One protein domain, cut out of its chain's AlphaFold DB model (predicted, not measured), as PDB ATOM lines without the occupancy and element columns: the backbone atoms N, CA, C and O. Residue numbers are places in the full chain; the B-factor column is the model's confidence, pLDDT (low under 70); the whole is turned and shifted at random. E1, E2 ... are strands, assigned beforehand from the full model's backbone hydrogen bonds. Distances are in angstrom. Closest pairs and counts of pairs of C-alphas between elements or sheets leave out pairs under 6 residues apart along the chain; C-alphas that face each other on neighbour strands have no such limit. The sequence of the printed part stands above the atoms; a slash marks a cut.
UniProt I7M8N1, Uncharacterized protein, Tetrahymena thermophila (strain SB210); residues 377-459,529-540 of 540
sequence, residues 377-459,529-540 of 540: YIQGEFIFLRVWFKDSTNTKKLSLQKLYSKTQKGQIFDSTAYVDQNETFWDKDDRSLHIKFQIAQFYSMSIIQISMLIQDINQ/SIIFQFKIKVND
ATOM      1  N   TYR A 377     180.422 -87.088 348.425       65.94
ATOM      2  CA  TYR A 377     179.548 -85.954 348.211       65.94
ATOM      3  C   TYR A 377     178.104 -86.401 348.395       65.94
ATOM      4  O   TYR A 377     177.741 -87.505 347.985       65.94
ATOM      5  N   ILE A 378     177.283 -85.553 349.006       70.38
ATOM      6  CA  ILE A 378     175.851 -85.831 349.132       70.38
ATOM      7  C   ILE A 378     175.078 -85.119 348.029       70.38
ATOM      8  O   ILE A 378     175.472 -84.075 347.512       70.38
ATOM      9  N   GLN A 379     173.937 -85.695 347.676       74.38
ATOM     10  CA  GLN A 379     172.996 -85.080 346.758       74.38
ATOM     11  C   GLN A 379     172.668 -83.634 347.173       74.38
ATOM     12  O   GLN A 379     172.399 -83.359 348.342       74.38
ATOM     13  N   GLY A 380     172.633 -82.730 346.194       77.88
ATOM     14  CA  GLY A 380     172.299 -81.322 346.387       77.88
ATOM     15  C   GLY A 380     173.474 -80.444 346.823       77.88
ATOM     16  O   GLY A 380     173.327 -79.222 346.802       77.88
ATOM     17  N   GLU A 381     174.635 -81.014 347.170       80.38
ATOM     18  CA  GLU A 381     175.851 -80.226 347.398       80.38
ATOM     19  C   GLU A 381     176.346 -79.579 346.097       80.38
ATOM     20  O   GLU A 381     176.163 -80.113 344.999       80.38
ATOM     21  N   PHE A 382     176.999 -78.426 346.239       81.75
ATOM     22  CA  PHE A 382     177.740 -77.793 345.155       81.75
ATOM     23  C   PHE A 382     179.178 -78.305 345.134       81.75
ATOM     24  O   PHE A 382     179.847 -78.374 346.166       81.75
ATOM     25  N   ILE A 383     179.654 -78.625 343.939       81.94
ATOM     26  CA  ILE A 383     181.052 -78.909 343.649       81.94
ATOM     27  C   ILE A 383     181.647 -77.678 342.977       81.94
ATOM     28  O   ILE A 383     181.076 -77.147 342.024       81.94
ATOM     29  N   PHE A 384     182.821 -77.279 343.457       83.88
ATOM     30  CA  PHE A 384     183.635 -76.216 342.885       83.88
ATOM     31  C   PHE A 384     184.910 -76.830 342.314       83.88
ATOM     32  O   PHE A 384     185.674 -77.487 343.024       83.88
ATOM     33  N   LEU A 385     185.137 -76.635 341.021       82.38
ATOM     34  CA  LEU A 385     186.317 -77.098 340.308       82.38
ATOM     35  C   LEU A 385     187.067 -75.909 339.734       82.38
ATOM     36  O   LEU A 385     186.469 -74.968 339.231       82.38
ATOM     37  N   ARG A 386     188.391 -76.003 339.766       86.44
ATOM     38  CA  ARG A 386     189.304 -75.032 339.169       86.44
ATOM     39  C   ARG A 386     190.268 -75.802 338.286       86.44
ATOM     40  O   ARG A 386     190.923 -76.727 338.770       86.44
ATOM     41  N   VAL A 387     190.300 -75.472 337.000       81.88
ATOM     42  CA  VAL A 387     191.074 -76.192 335.984       81.88
ATOM     43  C   VAL A 387     192.087 -75.241 335.364       81.88
ATOM     44  O   VAL A 387     191.740 -74.434 334.504       81.88
ATOM     45  N   TRP A 388     193.343 -75.342 335.792       85.06
ATOM     46  CA  TRP A 388     194.438 -74.565 335.211       85.06
ATOM     47  C   TRP A 388     194.760 -75.031 333.797       85.06
ATOM     48  O   TRP A 388     194.831 -76.232 333.522       85.06
ATOM     49  N   PHE A 389     194.992 -74.073 332.904       81.88
ATOM     50  CA  PHE A 389     195.380 -74.345 331.528       81.88
ATOM     51  C   PHE A 389     196.497 -73.408 331.097       81.88
ATOM     52  O   PHE A 389     196.347 -72.188 331.089       81.88
ATOM     53  N   LYS A 390     197.632 -74.004 330.730       82.81
ATOM     54  CA  LYS A 390     198.808 -73.282 330.258       82.81
ATOM     55  C   LYS A 390     198.924 -73.441 328.750       82.81
ATOM     56  O   LYS A 390     199.264 -74.512 328.255       82.81
ATOM     57  N   ASP A 391     198.661 -72.352 328.048       82.62
ATOM     58  CA  ASP A 391     198.891 -72.207 326.617       82.62
ATOM     59  C   ASP A 391     200.230 -71.497 326.384       82.62
ATOM     60  O   ASP A 391     200.514 -70.488 327.030       82.62
ATOM     61  N   SER A 392     201.068 -72.011 325.481       73.94
ATOM     62  CA  SER A 392     202.396 -71.433 325.228       73.94
ATOM     63  C   SER A 392     202.315 -70.041 324.606       73.94
ATOM     64  O   SER A 392     203.214 -69.228 324.817       73.94
ATOM     65  N   THR A 393     201.231 -69.743 323.887       85.25
ATOM     66  CA  THR A 393     200.999 -68.426 323.292       85.25
ATOM     67  C   THR A 393     200.272 -67.470 324.239       85.25
ATOM     68  O   THR A 393     200.220 -66.278 323.958       85.25
ATOM     69  N   ASN A 394     199.751 -67.949 325.379       80.50
ATOM     70  CA  ASN A 394     198.861 -67.207 326.285       80.50
ATOM     71  C   ASN A 394     197.667 -66.542 325.568       80.50
ATOM     72  O   ASN A 394     197.123 -65.547 326.045       80.50
ATOM     73  N   THR A 395     197.252 -67.075 324.418       86.81
ATOM     74  CA  THR A 395     196.132 -66.544 323.628       86.81
ATOM     75  C   THR A 395     194.901 -67.423 323.723       86.81
ATOM     76  O   THR A 395     193.852 -67.035 323.215       86.81
ATOM     77  N   LYS A 396     195.003 -68.593 324.356       89.50
ATOM     78  CA  LYS A 396     193.915 -69.560 324.480       89.50
ATOM     79  C   LYS A 396     193.436 -69.692 325.917       89.50
ATOM     80  O   LYS A 396     194.194 -69.535 326.870       89.50
ATOM     81  N   LYS A 397     192.164 -70.045 326.063       92.38
ATOM     82  CA  LYS A 397     191.518 -70.357 327.336       92.38
ATOM     83  C   LYS A 397     190.684 -71.625 327.244       92.38
ATOM     84  O   LYS A 397     190.334 -72.065 326.149       92.38
ATOM     85  N   LEU A 398     190.320 -72.179 328.394       90.19
ATOM     86  CA  LEU A 398     189.308 -73.228 328.463       90.19
ATOM     87  C   LEU A 398     187.909 -72.628 328.593       90.19
ATOM     88  O   LEU A 398     187.693 -71.625 329.268       90.19
ATOM     89  N   SER A 399     186.949 -73.296 327.969       93.25
ATOM     90  CA  SER A 399     185.518 -73.087 328.163       93.25
ATOM     91  C   SER A 399     184.861 -74.421 328.490       93.25
ATOM     92  O   SER A 399     185.208 -75.457 327.908       93.25
ATOM     93  N   LEU A 400     183.911 -74.418 329.419       92.00
ATOM     94  CA  LEU A 400     183.097 -75.599 329.666       92.00
ATOM     95  C   LEU A 400     182.167 -75.821 328.469       92.00
ATOM     96  O   LEU A 400     181.474 -74.906 328.038       92.00
ATOM     97  N   GLN A 401     182.141 -77.041 327.935       92.06
ATOM     98  CA  GLN A 401     181.183 -77.428 326.898       92.06
ATOM     99  C   GLN A 401     180.010 -78.176 327.507       92.06
ATOM    100  O   GLN A 401     178.859 -77.800 327.312       92.06
ATOM    101  N   LYS A 402     180.312 -79.270 328.212       89.94
ATOM    102  CA  LYS A 402     179.303 -80.167 328.766       89.94
ATOM    103  C   LYS A 402     179.793 -80.844 330.031       89.94
ATOM    104  O   LYS A 402     180.969 -81.201 330.137       89.94
ATOM    105  N   LEU A 403     178.858 -81.086 330.937       88.06
ATOM    106  CA  LEU A 403     179.037 -81.911 332.120       88.06
ATOM    107  C   LEU A 403     178.207 -83.179 331.936       88.06
ATOM    108  O   LEU A 403     177.008 -83.103 331.684       88.06
ATOM    109  N   TYR A 404     178.820 -84.347 332.069       84.19
ATOM    110  CA  TYR A 404     178.117 -85.621 332.059       84.19
ATOM    111  C   TYR A 404     178.342 -86.358 333.364       84.19
ATOM    112  O   TYR A 404     179.374 -86.217 334.009       84.19
ATOM    113  N   SER A 405     177.409 -87.227 333.699       81.31
ATOM    114  CA  SER A 405     177.547 -88.165 334.802       81.31
ATOM    115  C   SER A 405     177.285 -89.572 334.295       81.31
ATOM    116  O   SER A 405     176.246 -89.822 333.679       81.31
ATOM    117  N   LYS A 406     178.206 -90.492 334.553       75.31
ATOM    118  CA  LYS A 406     178.103 -91.895 334.166       75.31
ATOM    119  C   LYS A 406     177.893 -92.751 335.407       75.31
ATOM    120  O   LYS A 406     178.768 -92.805 336.262       75.31
ATOM    121  N   THR A 407     176.758 -93.426 335.528       78.88
ATOM    122  CA  THR A 407     176.509 -94.332 336.663       78.88
ATOM    123  C   THR A 407     177.397 -95.571 336.579       78.88
ATOM    124  O   THR A 407     177.947 -95.887 335.521       78.88
ATOM    125  N   GLN A 408     177.495 -96.337 337.667       72.62
ATOM    126  CA  GLN A 408     178.206 -97.625 337.668       72.62
ATOM    127  C   GLN A 408     177.682 -98.620 336.621       72.62
ATOM    128  O   GLN A 408     178.445 -99.418 336.087       72.62
ATOM    129  N   LYS A 409     176.391 -98.534 336.271       81.06
ATOM    130  CA  LYS A 409     175.771 -99.338 335.201       81.06
ATOM    131  C   LYS A 409     176.131 -98.844 333.792       81.06
ATOM    132  O   LYS A 409     175.634 -99.381 332.808       81.06
ATOM    133  N   GLY A 410     176.954 -97.802 333.684       77.06
ATOM    134  CA  GLY A 410     177.403 -97.216 332.427       77.06
ATOM    135  C   GLY A 410     176.411 -96.255 331.768       77.06
ATOM    136  O   GLY A 410     176.687 -95.806 330.658       77.06
ATOM    137  N   GLN A 411     175.295 -95.917 332.422       83.00
ATOM    138  CA  GLN A 411     174.317 -94.961 331.888       83.00
ATOM    139  C   GLN A 411     174.871 -93.542 331.990       83.00
ATOM    140  O   GLN A 411     175.348 -93.158 333.054       83.00
ATOM    141  N   ILE A 412     174.799 -92.775 330.902       81.31
ATOM    142  CA  ILE A 412     175.321 -91.408 330.823       81.31
ATOM    143  C   ILE A 412     174.148 -90.427 330.854       81.31
ATOM    144  O   ILE A 412     173.233 -90.541 330.042       81.31
ATOM    145  N   PHE A 413     174.208 -89.449 331.751       83.38
ATOM    146  CA  PHE A 413     173.245 -88.356 331.852       83.38
ATOM    147  C   PHE A 413     173.944 -87.027 331.560       83.38
ATOM    148  O   PHE A 413     175.030 -86.770 332.085       83.38
ATOM    149  N   ASP A 414     173.333 -86.185 330.725       88.50
ATOM    150  CA  ASP A 414     173.784 -84.805 330.527       88.50
ATOM    151  C   ASP A 414     173.388 -83.992 331.764       88.50
ATOM    152  O   ASP A 414     172.214 -83.861 332.102       88.50
ATOM    153  N   SER A 415     174.400 -83.524 332.478       88.56
ATOM    154  CA  SER A 415     174.293 -82.839 333.765       88.56
ATOM    155  C   SER A 415     174.637 -81.356 333.638       88.56
ATOM    156  O   SER A 415     174.770 -80.659 334.639       88.56
ATOM    157  N   THR A 416     174.772 -80.854 332.407       91.56
ATOM    158  CA  THR A 416     175.169 -79.467 332.130       91.56
ATOM    159  C   THR A 416     174.176 -78.459 332.712       91.56
ATOM    160  O   THR A 416     174.578 -77.378 333.121       91.56
ATOM    161  N   ALA A 417     172.896 -78.824 332.828       92.88
ATOM    162  CA  ALA A 417     171.868 -77.972 333.428       92.88
ATOM    163  C   ALA A 417     172.082 -77.688 334.928       92.88
ATOM    164  O   ALA A 417     171.508 -76.738 335.445       92.88
ATOM    165  N   TYR A 418     172.895 -78.490 335.623       91.31
ATOM    166  CA  TYR A 418     173.216 -78.280 337.037       91.31
ATOM    167  C   TYR A 418     174.442 -77.387 337.248       91.31
ATOM    168  O   TYR A 418     174.842 -77.159 338.388       91.31
ATOM    169  N   VAL A 419     175.065 -76.919 336.165       93.62
ATOM    170  CA  VAL A 419     176.180 -75.977 336.221       93.62
ATOM    171  C   VAL A 419     175.634 -74.581 336.484       93.62
ATOM    172  O   VAL A 419     174.757 -74.097 335.769       93.62
ATOM    173  N   ASP A 420     176.189 -73.924 337.492       92.88
ATOM    174  CA  ASP A 420     175.949 -72.515 337.766       92.88
ATOM    175  C   ASP A 420     176.742 -71.690 336.746       92.88
ATOM    176  O   ASP A 420     177.969 -71.603 336.814       92.88
ATOM    177  N   GLN A 421     176.043 -71.152 335.745       92.38
ATOM    178  CA  GLN A 421     176.666 -70.430 334.633       92.38
ATOM    179  C   GLN A 421     177.299 -69.105 335.065       92.38
ATOM    180  O   GLN A 421     178.269 -68.681 334.445       92.38
ATOM    181  N   ASN A 422     176.789 -68.478 336.128       89.25
ATOM    182  CA  ASN A 422     177.303 -67.196 336.615       89.25
ATOM    183  C   ASN A 422     178.627 -67.373 337.366       89.25
ATOM    184  O   ASN A 422     179.494 -66.509 337.326       89.25
ATOM    185  N   GLU A 423     178.783 -68.524 338.012       89.38
ATOM    186  CA  GLU A 423     179.958 -68.899 338.801       89.38
ATOM    187  C   GLU A 423     180.912 -69.824 338.021       89.38
ATOM    188  O   GLU A 423     181.902 -70.320 338.559       89.38
ATOM    189  N   THR A 424     180.613 -70.089 336.746       90.62
ATOM    190  CA  THR A 424     181.464 -70.868 335.843       90.62
ATOM    191  C   THR A 424     182.093 -69.937 334.821       90.62
ATOM    192  O   THR A 424     181.487 -69.605 333.802       90.62
ATOM    193  N   PHE A 425     183.325 -69.516 335.079       93.44
ATOM    194  CA  PHE A 425     184.010 -68.513 334.273       93.44
ATOM    195  C   PHE A 425     185.496 -68.826 334.110       93.44
ATOM    196  O   PHE A 425     186.087 -69.622 334.837       93.44
ATOM    197  N   TRP A 426     186.102 -68.204 333.101       93.56
ATOM    198  CA  TRP A 426     187.552 -68.200 332.946       93.56
ATOM    199  C   TRP A 426     188.132 -67.035 333.735       93.56
ATOM    200  O   TRP A 426     187.852 -65.880 333.402       93.56
ATOM    201  N   ASP A 427     188.952 -67.343 334.728       91.00
ATOM    202  CA  ASP A 427     189.728 -66.359 335.459       91.00
ATOM    203  C   ASP A 427     191.044 -66.097 334.702       91.00
ATOM    204  O   ASP A 427     191.811 -66.996 334.341       91.00
ATOM    205  N   LYS A 428     191.245 -64.825 334.354       86.56
ATOM    206  CA  LYS A 428     192.396 -64.377 333.565       86.56
ATOM    207  C   LYS A 428     193.647 -64.234 334.420       86.56
ATOM    208  O   LYS A 428     194.735 -64.462 333.891       86.56
ATOM    209  N   ASP A 429     193.489 -63.884 335.691       84.00
ATOM    210  CA  ASP A 429     194.604 -63.596 336.587       84.00
ATOM    211  C   ASP A 429     195.301 -64.902 336.979       84.00
ATOM    212  O   ASP A 429     196.530 -64.990 337.003       84.00
ATOM    213  N   ASP A 430     194.517 -65.963 337.175       84.50
ATOM    214  CA  ASP A 430     195.028 -67.283 337.540       84.50
ATOM    215  C   ASP A 430     195.187 -68.277 336.371       84.50
ATOM    216  O   ASP A 430     195.730 -69.373 336.558       84.50
ATOM    217  N   ARG A 431     194.733 -67.899 335.167       84.56
ATOM    218  CA  ARG A 431     194.703 -68.733 333.951       84.56
ATOM    219  C   ARG A 431     194.011 -70.083 334.164       84.56
ATOM    220  O   ARG A 431     194.547 -71.146 333.816       84.56
ATOM    221  N   SER A 432     192.809 -70.054 334.726       89.94
ATOM    222  CA  SER A 432     192.038 -71.258 335.005       89.94
ATOM    223  C   SER A 432     190.546 -71.113 334.709       89.94
ATOM    224  O   SER A 432     189.959 -70.034 334.732       89.94
ATOM    225  N   LEU A 433     189.913 -72.244 334.398       91.69
ATOM    226  CA  LEU A 433     188.465 -72.353 334.279       91.69
ATOM    227  C   LEU A 433     187.886 -72.764 335.632       91.69
ATOM    228  O   LEU A 433     188.147 -73.872 336.112       91.69
ATOM    229  N   HIS A 434     187.080 -71.888 336.214       90.88
ATOM    230  CA  HIS A 434     186.289 -72.155 337.407       90.88
ATOM    231  C   HIS A 434     184.948 -72.738 336.973       90.88
ATOM    232  O   HIS A 434     184.342 -72.267 336.013       90.88
ATOM    233  N   ILE A 435     184.509 -73.813 337.623       89.31
ATOM    234  CA  ILE A 435     183.248 -74.499 337.340       89.31
ATOM    235  C   ILE A 435     182.558 -74.777 338.664       89.31
ATOM    236  O   ILE A 435     183.106 -75.482 339.512       89.31
ATOM    237  N   LYS A 436     181.326 -74.305 338.804       90.88
ATOM    238  CA  LYS A 436     180.465 -74.632 339.937       90.88
ATOM    239  C   LYS A 436     179.255 -75.401 339.440       90.88
ATOM    240  O   LYS A 436     178.599 -74.978 338.494       90.88
ATOM    241  N   PHE A 437     178.938 -76.533 340.057       90.81
ATOM    242  CA  PHE A 437     177.738 -77.290 339.700       90.81
ATOM    243  C   PHE A 437     177.142 -78.031 340.889       90.81
ATOM    244  O   PHE A 437     177.852 -78.388 341.826       90.81
ATOM    245  N   GLN A 438     175.834 -78.269 340.851       88.31
ATOM    246  CA  GLN A 438     175.119 -79.000 341.890       88.31
ATOM    247  C   GLN A 438     175.038 -80.499 341.575       88.31
ATOM    248  O   GLN A 438     174.820 -80.917 340.437       88.31
ATOM    249  N   ILE A 439     175.177 -81.334 342.599       83.06
ATOM    250  CA  ILE A 439     175.050 -82.788 342.497       83.06
ATOM    251  C   ILE A 439     173.569 -83.166 342.385       83.06
ATOM    252  O   ILE A 439     172.815 -83.083 343.355       83.06
ATOM    253  N   ALA A 440     173.156 -83.598 341.196       78.25
ATOM    254  CA  ALA A 440     171.805 -84.062 340.901       78.25
ATOM    255  C   ALA A 440     171.369 -85.306 341.709       78.25
ATOM    256  O   ALA A 440     172.173 -86.075 342.233       78.25
ATOM    257  N   GLN A 441     170.053 -85.531 341.754       66.44
ATOM    258  CA  GLN A 441     169.374 -86.536 342.587       66.44
ATOM    259  C   GLN A 441     169.653 -88.011 342.249       66.44
ATOM    260  O   GLN A 441     169.289 -88.900 343.012       66.44
ATOM    261  N   PHE A 442     170.325 -88.303 341.137       60.94
ATOM    262  CA  PHE A 442     170.434 -89.667 340.603       60.94
ATOM    263  C   PHE A 442     171.821 -90.307 340.787       60.94
ATOM    264  O   PHE A 442     172.153 -91.272 340.097       60.94
ATOM    265  N   TYR A 443     172.640 -89.796 341.709       59.88
ATOM    266  CA  TYR A 443     174.039 -90.206 341.874       59.88
ATOM    267  C   TYR A 443     174.287 -91.077 343.105       59.88
ATOM    268  O   TYR A 443     175.017 -90.679 344.003       59.88
ATOM    269  N   SER A 444     173.753 -92.298 343.139       57.84
ATOM    270  CA  SER A 444     174.179 -93.301 344.132       57.84
ATOM    271  C   SER A 444     175.470 -94.014 343.673       57.84
ATOM    272  O   SER A 444     175.471 -95.228 343.506       57.84
ATOM    273  N   MET A 445     176.527 -93.253 343.351       60.47
ATOM    274  CA  MET A 445     177.772 -93.599 342.615       60.47
ATOM    275  C   MET A 445     177.753 -93.300 341.106       60.47
ATOM    276  O   MET A 445     177.242 -94.061 340.274       60.47
ATOM    277  N   SER A 446     178.400 -92.190 340.735       65.62
ATOM    278  CA  SER A 446     178.620 -91.800 339.342       65.62
ATOM    279  C   SER A 446     180.026 -91.239 339.109       65.62
ATOM    280  O   SER A 446     180.651 -90.673 340.003       65.62
ATOM    281  N   ILE A 447     180.524 -91.424 337.889       72.25
ATOM    282  CA  ILE A 447     181.723 -90.777 337.363       72.25
ATOM    283  C   ILE A 447     181.278 -89.470 336.719       72.25
ATOM    284  O   ILE A 447     180.484 -89.496 335.777       72.25
ATOM    285  N   ILE A 448     181.791 -88.337 337.188       77.56
ATOM    286  CA  ILE A 448     181.536 -87.046 336.545       77.56
ATOM    287  C   ILE A 448     182.557 -86.857 335.426       77.56
ATOM    288  O   ILE A 448     183.766 -86.853 335.661       77.56
ATOM    289  N   GLN A 449     182.068 -86.708 334.199       78.81
ATOM    290  CA  GLN A 449     182.879 -86.431 333.027       78.81
ATOM    291  C   GLN A 449     182.699 -84.985 332.574       78.81
ATOM    292  O   GLN A 449     181.600 -84.560 332.223       78.81
ATOM    293  N   ILE A 450     183.802 -84.246 332.512       78.06
ATOM    294  CA  ILE A 450     183.803 -82.827 332.150       78.06
ATOM    295  C   ILE A 450     184.414 -82.676 330.766       78.06
ATOM    296  O   ILE A 450     185.552 -83.088 330.523       78.06
ATOM    297  N   SER A 451     183.632 -82.112 329.850       82.56
ATOM    298  CA  SER A 451     184.052 -81.808 328.490       82.56
ATOM    299  C   SER A 451     184.350 -80.323 328.377       82.56
ATOM    300  O   SER A 451     183.464 -79.497 328.595       82.56
ATOM    301  N   MET A 452     185.573 -79.989 327.981       88.12
ATOM    302  CA  MET A 452     186.030 -78.607 327.816       88.12
ATOM    303  C   MET A 452     186.532 -78.370 326.391       88.12
ATOM    304  O   MET A 452     186.971 -79.307 325.715       88.12
ATOM    305  N   LEU A 453     186.464 -77.116 325.948       89.19
ATOM    306  CA  LEU A 453     186.965 -76.657 324.656       89.19
ATOM    307  C   LEU A 453     188.020 -75.574 324.861       89.19
ATOM    308  O   LEU A 453     187.788 -74.615 325.598       89.19
ATOM    309  N   ILE A 454     189.146 -75.725 324.167       89.88
ATOM    310  CA  ILE A 454     190.172 -74.689 324.053       89.88
ATOM    311  C   ILE A 454     189.699 -73.667 323.014       89.88
ATOM    312  O   ILE A 454     189.363 -74.041 321.891       89.88
ATOM    313  N   GLN A 455     189.654 -72.393 323.391       89.62
ATOM    314  CA  GLN A 455     189.191 -71.289 322.548       89.62
ATOM    315  C   GLN A 455     190.200 -70.146 322.567       89.62
ATOM    316  O   GLN A 455     190.801 -69.884 323.609       89.62
ATOM    317  N   ASP A 456     190.335 -69.428 321.455       89.31
ATOM    318  CA  ASP A 456     191.107 -68.187 321.431       89.31
ATOM    319  C   ASP A 456     190.395 -67.105 322.255       89.31
ATOM    320  O   ASP A 456     189.192 -66.867 322.117       89.31
ATOM    321  N   ILE A 457     191.154 -66.411 323.101       82.19
ATOM    322  CA  ILE A 457     190.672 -65.335 323.974       82.19
ATOM    323  C   ILE A 457     190.043 -64.204 323.144       82.19
ATOM    324  O   ILE A 457     189.059 -63.603 323.576       82.19
ATOM    325  N   ASN A 458     190.558 -63.965 321.935       76.25
ATOM    326  CA  ASN A 458     190.160 -62.845 321.080       76.25
ATOM    327  C   ASN A 458     188.906 -63.110 320.226       76.25
ATOM    328  O   ASN A 458     188.297 -62.156 319.759       76.25
ATOM    329  N   GLN A 459     188.472 -64.363 320.044       60.16
ATOM    330  CA  GLN A 459     187.322 -64.695 319.179       60.16
ATOM    331  C   GLN A 459     185.947 -64.536 319.862       60.16
ATOM    332  O   GLN A 459     184.908 -64.729 319.233       60.16
ATOM    333  N   SER A 529     182.293 -93.411 346.414       34.72
ATOM    334  CA  SER A 529     183.302 -92.540 345.809       34.72
ATOM    335  C   SER A 529     182.811 -91.913 344.499       34.72
ATOM    336  O   SER A 529     182.266 -92.593 343.627       34.72
ATOM    337  N   ILE A 530     183.049 -90.609 344.328       38.38
ATOM    338  CA  ILE A 530     182.932 -89.923 343.032       38.38
ATOM    339  C   ILE A 530     184.309 -89.886 342.366       38.38
ATOM    340  O   ILE A 530     185.298 -89.474 342.975       38.38
ATOM    341  N   ILE A 531     184.372 -90.312 341.104       41.22
ATOM    342  CA  ILE A 531     185.582 -90.273 340.273       41.22
ATOM    343  C   ILE A 531     185.374 -89.224 339.177       41.22
ATOM    344  O   ILE A 531     184.331 -89.206 338.525       41.22
ATOM    345  N   PHE A 532     186.367 -88.363 338.957       41.66
ATOM    346  CA  PHE A 532     186.349 -87.365 337.886       41.66
ATOM    347  C   PHE A 532     187.127 -87.863 336.669       41.66
ATOM    348  O   PHE A 532     188.245 -88.363 336.801       41.66
ATOM    349  N   GLN A 533     186.556 -87.692 335.477       37.12
ATOM    350  CA  GLN A 533     187.221 -87.987 334.209       37.12
ATOM    351  C   GLN A 533     187.168 -86.764 333.286       37.12
ATOM    352  O   GLN A 533     186.100 -86.244 332.971       37.12
ATOM    353  N   PHE A 534     188.321 -86.305 332.810       45.22
ATOM    354  CA  PHE A 534     188.412 -85.119 331.958       45.22
ATOM    355  C   PHE A 534     188.580 -85.521 330.491       45.22
ATOM    356  O   PHE A 534     189.403 -86.380 330.169       45.22
ATOM    357  N   LYS A 535     187.806 -84.901 329.590       38.66
ATOM    358  CA  LYS A 535     187.977 -85.044 328.137       38.66
ATOM    359  C   LYS A 535     188.138 -83.664 327.508       38.66
ATOM    360  O   LYS A 535     187.214 -82.855 327.536       38.66
ATOM    361  N   ILE A 536     189.305 -83.410 326.926       39.19
ATOM    362  CA  ILE A 536     189.629 -82.141 326.267       39.19
ATOM    363  C   ILE A 536     189.525 -82.356 324.759       39.19
ATOM    364  O   ILE A 536     190.095 -83.310 324.230       39.19
ATOM    365  N   LYS A 537     188.772 -81.492 324.071       39.34
ATOM    366  CA  LYS A 537     188.729 -81.469 322.607       39.34
ATOM    367  C   LYS A 537     189.511 -80.259 322.105       39.34
ATOM    368  O   LYS A 537     189.236 -79.133 322.517       39.34
ATOM    369  N   VAL A 538     190.459 -80.511 321.211       36.09
ATOM    370  CA  VAL A 538     191.136 -79.481 320.419       36.09
ATOM    371  C   VAL A 538     190.347 -79.352 319.117       36.09
ATOM    372  O   VAL A 538     190.032 -80.369 318.498       36.09
ATOM    373  N   ASN A 539     189.935 -78.138 318.758       41.16
ATOM    374  CA  ASN A 539     189.471 -77.869 317.399       41.16
ATOM    375  C   ASN A 539     190.709 -77.488 316.583       41.16
ATOM    376  O   ASN A 539     191.429 -76.579 316.996       41.16
ATOM    377  N   ASP A 540     190.946 -78.219 315.495       37.88
ATOM    378  CA  ASP A 540     191.941 -77.860 314.478       37.88
ATOM    379  C   ASP A 540     191.485 -76.646 313.662       37.88
ATOM    380  O   ASP A 540     190.260 -76.553 313.375       37.88
TER     381      ASP A 540
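AT A GLANCE: This is residues 377 to 459 and 529 to 540 of the 540 residues of an uncharacterized protein of Tetrahymena thermophila (strain SB210) (UniProt I7M8N1). A small sandwich, two sheets face to face: the twisted mixed sheet E3, E2, E5, E6 and, over one face, the antiparallel pair E1, E4. The printed part has 95 residues, no named helix and six strands, E1 to E6 along the chain; the class is all strand, with 47 residues, under half, in named strands. It is compact, with a radius of gyration of the C-alphas of 14.0 A, and spans 42 by 26 by 20 A.

IN THESE COORDINATES: E1, residues 382 to 388, begins at C-alpha (177.740, -77.793, 345.155) and is 19.7 A long. E2, residues 396 to 407, measures 32.6 A; E3, 412 to 414, 6.8 A; E4, 432 to 438, 19.8 A; E5, 446 to 456, 32.2 A. E6, 531 to 537, 20.0 A, ends at C-alpha (188.729, -81.469, 322.607).

HOW THE PARTS SIT: E1 and E4 are antiparallel, N 385 and O 435 2.8 A apart. E2 and E3 form a hairpin: N 413 and O 405, 2.8 A. E2 and E5 are antiparallel: N 404 and O 449, 2.8 A. E5 and E6 are parallel: N 450 and O 533, 3.1 A. Between the sheets, the closest C-alphas of E2 and E4, Leu 398 and Leu 433, are 5.9 A apart.

THE WHOLE: C-alphas 459 and 529 are 38.7 A apart across the cut. The link E3 to E4 is long. Twenty residues, among them 529 to 540, have pLDDT under 70.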